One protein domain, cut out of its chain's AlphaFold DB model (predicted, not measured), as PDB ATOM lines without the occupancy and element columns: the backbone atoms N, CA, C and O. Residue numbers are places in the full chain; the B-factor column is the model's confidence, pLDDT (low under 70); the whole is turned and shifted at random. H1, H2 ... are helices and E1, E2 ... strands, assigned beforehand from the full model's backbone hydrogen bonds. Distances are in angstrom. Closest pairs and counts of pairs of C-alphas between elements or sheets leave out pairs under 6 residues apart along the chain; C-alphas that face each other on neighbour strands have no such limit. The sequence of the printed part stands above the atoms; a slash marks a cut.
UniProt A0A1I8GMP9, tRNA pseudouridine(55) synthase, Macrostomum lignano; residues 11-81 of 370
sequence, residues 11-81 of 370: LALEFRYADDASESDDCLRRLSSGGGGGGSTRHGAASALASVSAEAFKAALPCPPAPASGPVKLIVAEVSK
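AT A GLANCE: This is residues 11 to 81 of the 370 residues of the protein "tRNA pseudouridine(55) synthase" of Macrostomum lignano (UniProt A0A1I8GMP9). A two-stranded ribbon, E1 beside E2, makes one end of an elongated model and reaches away from a loose cluster of three helices at the other end. In the cluster H1 and H2 lie side by side, H3 sets itself steeply at the far end of H1, and a long unnamed stretch, residues 61 to 72, runs back from H3 to the ribbon, with residues 62 to 67 sticking out free. The printed part has 71 residues with three named helices and two named strands, in the order E1, H1, H2, H3, E2; the sheet has the order E1 - E2 and is antiparallel, and the class is mixed, helices and strands. The whole is loose, with a radius of gyration of the C-alphas of 14.4 A, and the C-alphas span 43 by 27 by 17 A.

HOW THE PARTS SIT: E1, residues 11 to 16, and E2, residues 73 to 81, are antiparallel neighbours, with 162 degrees between their N-to-C directions. The C-alphas of Leu 11 and Val 79 face each other at 4.8 A, and those of Arg 16 and Lys 73 at 5.3 A. Across the pair, N 12 and O 78 are within hydrogen-bond range at 2.9 A, and so are N 75 and O 14 at 2.8 A. After a tight link comes H1, residues 20 to 31, which is apart from E2. H1 touches H2, residues 42 to 50; their closest C-alphas are those of Leu 28 and Ala 45, 6.5 A apart. Their lines stand at a shallow tilt of 28 degrees, and they run the same way. H1 also touches H3, residues 54 to 60, with residues 27 to 31 alone; the closest C-alphas, of Arg 30 and Ala 60, are 5.6 A apart. Here the tilt is steep, 63 degrees, and the two run opposite ways. H2 and H3 are close but not clearly touching, with the closest C-alphas, of Leu 49 and Phe 57, 8.0 A apart and a steep tilt of 61 degrees, opposite ways. E1 is apart from H2 and from H3, and H2 is apart from E2. In H1, H2 and H3 every O i to N i+4 pair is within hydrogen-bond range.

IN THESE COORDINATES: E1 begins at C-alpha 11, at (181.784, 177.962, 179.533), and is 16.5 A long from first to last C-alpha, residues 11 to 16. H1, residues 20 to 31, is the longest helix by residues and measures 16.2 A; its first C-alpha is at (172.286, 164.643, 164.753). H2, residues 42 to 50, measures 12.3 A, and H3, residues 54 to 60, measures 9.9 A. E2, residues 73 to 81, is the longest strand at 24.2 A, and its last C-alpha, of Lys 81, is at (180.144, 186.134, 182.105).

THE WHOLE: The two C-alphas farthest apart, those of Glu 55 and Lys 81, are 45.5 A apart, while the first and last printed C-alphas, of Leu 11 and Lys 81, are 8.7 A apart. The printed part has no cut. The links E1 to H1 and H2 to H3 are tight, with 3 residues each; H1 to H2 is short, with 10 residues; H3 to E2 is long, with 12 residues, and its C-alphas lie 12 to 16 A from the mean of the C-alphas. The mean pLDDT of the printed part is 79.8, and 10 residues are under 70, namely residue 21 and residues 32 to 40, which lie in the link from H1 to H2.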
ATOM      1  N   LEU A  11     181.220 178.645 180.693       89.81
ATOM      2  CA  LEU A  11     181.784 177.962 179.533       89.81
ATOM      3  C   LEU A  11     180.671 177.144 178.879       89.81
ATOM      4  O   LEU A  11     180.225 176.142 179.441       89.81
ATOM      5  N   ALA A  12     180.223 177.573 177.704       89.25
ATOM      6  CA  ALA A  12     179.244 176.856 176.904       89.25
ATOM      7  C   ALA A  12     179.966 176.011 175.849       89.25
ATOM      8  O   ALA A  12     180.699 176.534 175.008       89.25
ATOM      9  N   LEU A  13     179.768 174.693 175.916       92.94
ATOM     10  CA  LEU A  13     180.297 173.732 174.952       92.94
ATOM     11  C   LEU A  13     179.126 173.066 174.227       92.94
ATOM     12  O   LEU A  13     178.290 172.427 174.870       92.94
ATOM     13  N   GLU A  14     179.076 173.179 172.902       90.25
ATOM     14  CA  GLU A  14     178.110 172.447 172.078       90.25
ATOM     15  C   GLU A  14     178.812 171.305 171.351       90.25
ATOM     16  O   GLU A  14     179.792 171.503 170.628       90.25
ATOM     17  N   PHE A  15     178.279 170.104 171.541       89.75
ATOM     18  CA  PHE A  15     178.743 168.887 170.901       89.75
ATOM     19  C   PHE A  15     177.693 168.413 169.904       89.75
ATOM     20  O   PHE A  15     176.506 168.429 170.227       89.75
ATOM     21  N   ARG A  16     178.134 167.984 168.720       86.75
ATOM     22  CA  ARG A  16     177.246 167.501 167.663       86.75
ATOM     23  C   ARG A  16     177.853 166.322 166.907       86.75
ATOM     24  O   ARG A  16     179.037 166.359 166.555       86.75
ATOM     25  N   TYR A  17     177.057 165.293 166.642       87.31
ATOM     26  CA  TYR A  17     177.362 164.281 165.634       87.31
ATOM     27  C   TYR A  17     177.013 164.803 164.234       87.31
ATOM     28  O   TYR A  17     176.196 165.704 164.064       87.31
ATOM     29  N   ALA A  18     177.659 164.276 163.194       81.69
ATOM     30  CA  ALA A  18     177.436 164.765 161.828       81.69
ATOM     31  C   ALA A  18     175.987 164.545 161.339       81.69
ATOM     32  O   ALA A  18     175.514 165.275 160.471       81.69
ATOM     33  N   ASP A  19     175.301 163.563 161.917       77.25
ATOM     34  CA  ASP A  19     173.961 163.072 161.603       77.25
ATOM     35  C   ASP A  19     172.871 163.498 162.611       77.25
ATOM     36  O   ASP A  19     171.699 163.186 162.386       77.25
ATOM     37  N   ASP A  20     173.203 164.278 163.651       73.44
ATOM     38  CA  ASP A  20     172.286 164.643 164.753       73.44
ATOM     39  C   ASP A  20     170.958 165.253 164.282       73.44
ATOM     40  O   ASP A  20     169.884 164.879 164.754       73.44
ATOM     41  N   ALA A  21     171.016 166.212 163.351       68.25
ATOM     42  CA  ALA A  21     169.820 166.913 162.882       68.25
ATOM     43  C   ALA A  21     168.880 165.965 162.120       68.25
ATOM     44  O   ALA A  21     167.671 165.961 162.345       68.25
ATOM     45  N   SER A  22     169.442 165.115 161.257       70.81
ATOM     46  CA  SER A  22     168.670 164.114 160.518       70.81
ATOM     47  C   SER A  22     168.089 163.031 161.424       70.81
ATOM     48  O   SER A  22     166.951 162.617 161.209       70.81
ATOM     49  N   GLU A  23     168.840 162.588 162.435       73.06
ATOM     50  CA  GLU A  23     168.382 161.568 163.377       73.06
ATOM     51  C   GLU A  23     167.277 162.111 164.286       73.06
ATOM     52  O   GLU A  23     166.245 161.459 164.446       73.06
ATOM     53  N   SER A  24     167.442 163.317 164.838       72.81
ATOM     54  CA  SER A  24     166.440 163.928 165.714       72.81
ATOM     55  C   SER A  24     165.113 164.163 164.988       72.81
ATOM     56  O   SER A  24     164.057 163.821 165.526       72.81
ATOM     57  N   ASP A  25     165.157 164.657 163.749       74.50
ATOM     58  CA  ASP A  25     163.959 164.905 162.944       74.50
ATOM     59  C   ASP A  25     163.279 163.605 162.486       74.50
ATOM     60  O   ASP A  25     162.053 163.532 162.400       74.50
ATOM     61  N   ASP A  26     164.041 162.553 162.173       74.56
ATOM     62  CA  ASP A  26     163.481 161.231 161.870       74.56
ATOM     63  C   ASP A  26     162.870 160.578 163.118       74.56
ATOM     64  O   ASP A  26     161.739 160.095 163.072       74.56
ATOM     65  N   CYS A  27     163.542 160.658 164.268       73.88
ATOM     66  CA  CYS A  27     163.023 160.150 165.536       73.88
ATOM     67  C   CYS A  27     161.719 160.844 165.936       73.88
ATOM     68  O   CYS A  27     160.728 160.173 166.219       73.88
ATOM     69  N   LEU A  28     161.681 162.180 165.911       75.00
ATOM     70  CA  LEU A  28     160.482 162.949 166.251       75.00
ATOM     71  C   LEU A  28     159.311 162.634 165.311       75.00
ATOM     72  O   LEU A  28     158.182 162.486 165.785       75.00
ATOM     73  N   ARG A  29     159.572 162.464 164.006       76.94
ATOM     74  CA  ARG A  29     158.555 162.063 163.017       76.94
ATOM     75  C   ARG A  29     158.003 160.664 163.265       76.94
ATOM     76  O   ARG A  29     156.803 160.462 163.123       76.94
ATOM     77  N   ARG A  30     158.852 159.699 163.619       75.44
ATOM     78  CA  ARG A  30     158.425 158.307 163.844       75.44
ATOM     79  C   ARG A  30     157.706 158.105 165.176       75.44
ATOM     80  O   ARG A  30     156.892 157.194 165.292       75.44
ATOM     81  N   LEU A  31     158.006 158.938 166.172       73.56
ATOM     82  CA  LEU A  31     157.461 158.829 167.527       73.56
ATOM     83  C   LEU A  31     156.177 159.646 167.745       73.56
ATOM     84  O   LEU A  31     155.392 159.314 168.630       73.56
ATOM     85  N   SER A  32     155.941 160.689 166.947       68.06
ATOM     86  CA  SER A  32     154.782 161.577 167.105       68.06
ATOM     87  C   SER A  32     153.673 161.206 166.113       68.06
ATOM     88  O   SER A  32     153.787 161.475 164.922       68.06
ATOM     89  N   SER A  33     152.562 160.627 166.582       55.50
ATOM     90  CA  SER A  33     151.406 160.253 165.738       55.50
ATOM     91  C   SER A  33     150.412 161.397 165.455       55.50
ATOM     92  O   SER A  33     149.332 161.167 164.915       55.50
ATOM     93  N   GLY A  34     150.763 162.646 165.764       49.72
ATOM     94  CA  GLY A  34     149.945 163.827 165.483       49.72
ATOM     95  C   GLY A  34     150.806 165.085 165.439       49.72
ATOM     96  O   GLY A  34     151.700 165.249 166.265       49.72
ATOM     97  N   GLY A  35     150.560 165.946 164.448       48.09
ATOM     98  CA  GLY A  35     151.369 167.122 164.113       48.09
ATOM     99  C   GLY A  35     151.420 168.202 165.197       48.09
ATOM    100  O   GLY A  35     150.780 169.242 165.070       48.09
ATOM    101  N   GLY A  36     152.218 167.978 166.240       43.50
ATOM    102  CA  GLY A  36     152.634 168.989 167.206       43.50
ATOM    103  C   GLY A  36     154.032 169.498 166.865       43.50
ATOM    104  O   GLY A  36     155.011 168.777 167.026       43.50
ATOM    105  N   GLY A  37     154.124 170.738 166.379       45.06
ATOM    106  CA  GLY A  37     155.369 171.413 165.996       45.06
ATOM    107  C   GLY A  37     156.267 171.790 167.179       45.06
ATOM    108  O   GLY A  37     156.461 172.969 167.456       45.06
ATOM    109  N   GLY A  38     156.826 170.799 167.874       45.19
ATOM    110  CA  GLY A  38     157.953 170.989 168.787       45.19
ATOM    111  C   GLY A  38     159.253 170.796 168.015       45.19
ATOM    112  O   GLY A  38     159.561 169.678 167.619       45.19
ATOM    113  N   GLY A  39     159.990 171.876 167.749       53.34
ATOM    114  CA  GLY A  39     161.225 171.826 166.956       53.34
ATOM    115  C   GLY A  39     162.302 170.885 167.518       53.34
ATOM    116  O   GLY A  39     162.229 170.465 168.677       53.34
ATOM    117  N   SER A  40     163.318 170.622 166.683       64.62
ATOM    118  CA  SER A  40     164.515 169.783 166.906       64.62
ATOM    119  C   SER A  40     165.370 170.275 168.088       64.62
ATOM    120  O   SER A  40     166.456 170.831 167.952       64.62
ATOM    121  N   THR A  41     164.821 170.164 169.293       76.38
ATOM    122  CA  THR A  41     165.442 170.581 170.547       76.38
ATOM    123  C   THR A  41     165.502 169.387 171.481       76.38
ATOM    124  O   THR A  41     164.611 168.533 171.485       76.38
ATOM    125  N   ARG A  42     166.520 169.347 172.345       80.38
ATOM    126  CA  ARG A  42     166.663 168.285 173.353       80.38
ATOM    127  C   ARG A  42     165.403 168.128 174.213       80.38
ATOM    128  O   ARG A  42     165.015 167.010 174.535       80.38
ATOM    129  N   HIS A  43     164.765 169.242 174.580       79.62
ATOM    130  CA  HIS A  43     163.538 169.222 175.376       79.62
ATOM    131  C   HIS A  43     162.350 168.643 174.595       79.62
ATOM    132  O   HIS A  43     161.631 167.807 175.136       79.62
ATOM    133  N   GLY A  44     162.187 169.024 173.323       77.25
ATOM    134  CA  GLY A  44     161.159 168.459 172.445       77.25
ATOM    135  C   GLY A  44     161.305 166.943 172.293       77.25
ATOM    136  O   GLY A  44     160.343 166.209 172.514       77.25
ATOM    137  N   ALA A  45     162.526 166.466 172.033       78.19
ATOM    138  CA  ALA A  45     162.828 165.036 171.947       78.19
ATOM    139  C   ALA A  45     162.542 164.287 173.259       78.19
ATOM    140  O   ALA A  45     161.900 163.238 173.241       78.19
ATOM    141  N   ALA A  46     162.958 164.835 174.406       82.62
ATOM    142  CA  ALA A  46     162.700 164.224 175.711       82.62
ATOM    143  C   ALA A  46     161.198 164.146 176.033       82.62
ATOM    144  O   ALA A  46     160.728 163.123 176.528       82.62
ATOM    145  N   SER A  47     160.444 165.205 175.726       82.88
ATOM    146  CA  SER A  47     158.993 165.239 175.932       82.88
ATOM    147  C   SER A  47     158.272 164.227 175.044       82.88
ATOM    148  O   SER A  47     157.375 163.536 175.520       82.88
ATOM    149  N   ALA A  48     158.670 164.117 173.772       78.94
ATOM    150  CA  ALA A  48     158.111 163.130 172.855       78.94
ATOM    151  C   ALA A  48     158.367 161.706 173.370       78.94
ATOM    152  O   ALA A  48     157.428 160.929 173.529       78.94
ATOM    153  N   LEU A  49     159.612 161.395 173.740       82.62
ATOM    154  CA  LEU A  49     159.993 160.081 174.266       82.62
ATOM    155  C   LEU A  49     159.256 159.707 175.557       82.62
ATOM    156  O   LEU A  49     158.849 158.559 175.706       82.62
ATOM    157  N   ALA A  50     159.038 160.660 176.468       85.19
ATOM    158  CA  ALA A  50     158.312 160.416 177.716       85.19
ATOM    159  C   ALA A  50     156.840 160.013 177.502       85.19
ATOM    160  O   ALA A  50     156.234 159.403 178.380       85.19
ATOM    161  N   SER A  51     156.265 160.358 176.346       83.31
ATOM    162  CA  SER A  51     154.865 160.081 176.004       83.31
ATOM    163  C   SER A  51     154.645 158.781 175.216       83.31
ATOM    164  O   SER A  51     153.500 158.391 174.989       83.31
ATOM    165  N   VAL A  52     155.719 158.095 174.809       85.56
ATOM    166  CA  VAL A  52     155.662 156.909 173.942       85.56
ATOM    167  C   VAL A  52     155.804 155.622 174.764       85.56
ATOM    168  O   VAL A  52     156.667 155.522 175.636       85.56
ATOM    169  N   SER A  53     154.975 154.607 174.483       89.62
ATOM    170  CA  SER A  53     155.097 153.291 175.131       89.62
ATOM    171  C   SER A  53     156.331 152.524 174.644       89.62
ATOM    172  O   SER A  53     156.830 152.749 173.540       89.62
ATOM    173  N   ALA A  54     156.810 151.559 175.431       89.12
ATOM    174  CA  ALA A  54     157.981 150.761 175.065       89.12
ATOM    175  C   ALA A  54     157.782 149.978 173.750       89.12
ATOM    176  O   ALA A  54     158.724 149.809 172.976       89.12
ATOM    177  N   GLU A  55     156.564 149.509 173.484       89.75
ATOM    178  CA  GLU A  55     156.190 148.778 172.271       89.75
ATOM    179  C   GLU A  55     156.213 149.697 171.049       89.75
ATOM    180  O   GLU A  55     156.801 149.347 170.027       89.75
ATOM    181  N   ALA A  56     155.627 150.892 171.173       86.12
ATOM    182  CA  ALA A  56     155.620 151.893 170.112       86.12
ATOM    183  C   ALA A  56     157.038 152.402 169.813       86.12
ATOM    184  O   ALA A  56     157.408 152.536 168.648       86.12
ATOM    185  N   PHE A  57     157.865 152.592 170.845       87.50
ATOM    186  CA  PHE A  57     159.268 152.969 170.690       87.50
ATOM    187  C   PHE A  57     160.059 151.911 169.908       87.50
ATOM    188  O   PHE A  57     160.718 152.241 168.926       87.50
ATOM    189  N   LYS A  58     159.953 150.632 170.295       88.75
ATOM    190  CA  LYS A  58     160.646 149.520 169.615       88.75
ATOM    191  C   LYS A  58     160.156 149.294 168.184       88.75
ATOM    192  O   LYS A  58     160.918 148.802 167.359       88.75
ATOM    193  N   ALA A  59     158.895 149.612 167.896       87.38
ATOM    194  CA  ALA A  59     158.349 149.542 166.543       87.38
ATOM    195  C   ALA A  59     158.847 150.698 165.657       87.38
ATOM    196  O   ALA A  59     159.039 150.514 164.457       87.38
ATOM    197  N   ALA A  60     159.059 151.878 166.242       84.31
ATOM    198  CA  ALA A  60     159.461 153.089 165.534       84.31
ATOM    199  C   ALA A  60     160.983 153.204 165.320       84.31
ATOM    200  O   ALA A  60     161.421 153.708 164.279       84.31
ATOM    201  N   LEU A  61     161.792 152.758 166.289       85.38
ATOM    202  CA  LEU A  61     163.238 152.991 166.327       85.38
ATOM    203  C   LEU A  61     164.054 151.712 166.585       85.38
ATOM    204  O   LEU A  61     163.588 150.814 167.290       85.38
ATOM    205  N   PRO A  62     165.293 151.620 166.054       85.31
ATOM    206  CA  PRO A  62     166.173 150.482 166.302       85.31
ATOM    207  C   PRO A  62     166.503 150.335 167.794       85.31
ATOM    208  O   PRO A  62     166.919 151.291 168.448       85.31
ATOM    209  N   CYS A  63     166.355 149.123 168.329       86.88
ATOM    210  CA  CYS A  63     166.706 148.790 169.708       86.88
ATOM    211  C   CYS A  63     167.479 147.455 169.727       86.88
ATOM    212  O   CYS A  63     166.842 146.401 169.635       86.88
ATOM    213  N   PRO A  64     168.824 147.465 169.846       88.19
ATOM    214  CA  PRO A  64     169.681 148.607 170.202       88.19
ATOM    215  C   PRO A  64     169.865 149.639 169.067       88.19
ATOM    216  O   PRO A  64     169.668 149.292 167.900       88.19
ATOM    217  N   PRO A  65     170.243 150.894 169.392       85.56
ATOM    218  CA  PRO A  65     170.519 151.925 168.392       85.56
ATOM    219  C   PRO A  65     171.715 151.540 167.512       85.56
ATOM    220  O   PRO A  65     172.619 150.817 167.944       85.56
ATOM    221  N   ALA A  66     171.721 152.027 166.270       83.88
ATOM    222  CA  ALA A  66     172.846 151.830 165.363       83.88
ATOM    223  C   ALA A  66     174.097 152.574 165.876       83.88
ATOM    224  O   ALA A  66     173.965 153.607 166.536       83.88
ATOM    225  N   PRO A  67     175.316 152.086 165.582       84.25
ATOM    226  CA  PRO A  67     176.531 152.837 165.875       84.25
ATOM    227  C   PRO A  67     176.520 154.199 165.170       84.25
ATOM    228  O   PRO A  67     176.148 154.280 164.000       84.25
ATOM    229  N   ALA A  68     176.966 155.245 165.871       82.88
ATOM    230  CA  ALA A  68     177.098 156.581 165.295       82.88
ATOM    231  C   ALA A  68     178.027 156.566 164.069       82.88
ATOM    232  O   ALA A  68     179.037 155.855 164.048       82.88
ATOM    233  N   SER A  69     177.713 157.387 163.064       83.75
ATOM    234  CA  SER A  69     178.478 157.458 161.807       83.75
ATOM    235  C   SER A  69     179.899 158.025 161.965       83.75
ATOM    236  O   SER A  69     180.733 157.885 161.068       83.75
ATOM    237  N   GLY A  70     180.207 158.637 163.111       87.62
ATOM    238  CA  GLY A  70     181.527 159.159 163.443       87.62
ATOM    239  C   GLY A  70     181.622 159.665 164.886       87.62
ATOM    240  O   GLY A  70     180.653 159.583 165.643       87.62
ATOM    241  N   PRO A  71     182.790 160.190 165.296       91.00
ATOM    242  CA  PRO A  71     182.952 160.770 166.622       91.00
ATOM    243  C   PRO A  71     182.150 162.066 166.758       91.00
ATOM    244  O   PRO A  71     182.036 162.848 165.808       91.00
ATOM    245  N   VAL A  72     181.665 162.327 167.972       91.94
ATOM    246  CA  VAL A  72     181.072 163.618 168.322       91.94
ATOM    247  C   VAL A  72     182.110 164.730 168.166       91.94
ATOM    248  O   VAL A  72     183.279 164.562 168.522       91.94
ATOM    249  N   LYS A  73     181.698 165.880 167.631       92.56
ATOM    250  CA  LYS A  73     182.564 167.049 167.456       92.56
ATOM    251  C   LYS A  73     182.141 168.161 168.399       92.56
ATOM    252  O   LYS A  73     180.954 168.433 168.534       92.56
ATOM    253  N   LEU A  74     183.117 168.829 169.006       91.69
ATOM    254  CA  LEU A  74     182.903 170.133 169.628       91.69
ATOM    255  C   LEU A  74     182.735 171.167 168.509       91.69
ATOM    256  O   LEU A  74     183.646 171.341 167.701       91.69
ATOM    257  N   ILE A  75     181.577 171.814 168.447       91.44
ATOM    258  CA  ILE A  75     181.237 172.783 167.396       91.44
ATOM    259  C   ILE A  75     181.122 174.216 167.917       91.44
ATOM    260  O   ILE A  75     181.338 175.150 167.150       91.44
ATOM    261  N   VAL A  76     180.853 174.394 169.213       88.06
ATOM    262  CA  VAL A  76     180.840 175.704 169.877       88.06
ATOM    263  C   VAL A  76     181.627 175.599 171.174       88.06
ATOM    264  O   VAL A  76     181.428 174.658 171.941       88.06
ATOM    265  N   ALA A  77     182.518 176.560 171.409       91.81
ATOM    266  CA  ALA A  77     183.226 176.745 172.669       91.81
ATOM    267  C   ALA A  77     183.232 178.237 173.005       91.81
ATOM    268  O   ALA A  77     184.064 178.997 172.511       91.81
ATOM    269  N   GLU A  78     182.269 178.657 173.817       90.94
ATOM    270  CA  GLU A  78     182.041 180.060 174.147       90.94
ATOM    271  C   GLU A  78     182.297 180.323 175.624       90.94
ATOM    272  O   GLU A  78     181.883 179.563 176.499       90.94
ATOM    273  N   VAL A  79     182.979 181.435 175.888       90.00
ATOM    274  CA  VAL A  79     183.235 181.935 177.235       90.00
ATOM    275  C   VAL A  79     182.479 183.238 177.410       90.00
ATOM    276  O   VAL A  79     182.724 184.208 176.692       90.00
ATOM    277  N   SER A  80     181.596 183.272 178.397       89.75
ATOM    278  CA  SER A  80     180.831 184.459 178.756       89.75
ATOM    279  C   SER A  80     180.853 184.673 180.266       89.75
ATOM    280  O   SER A  80     181.251 183.804 181.044       89.75
ATOM    281  N   LYS A  81     180.462 185.868 180.702       88.88
ATOM    282  CA  LYS A  81     180.144 186.134 182.105       88.88
ATOM    283  C   LYS A  81     178.683 186.506 182.255       88.88
ATOM    284  O   LYS A  81     178.091 187.109 181.358       88.88
TER     285      LYS A  81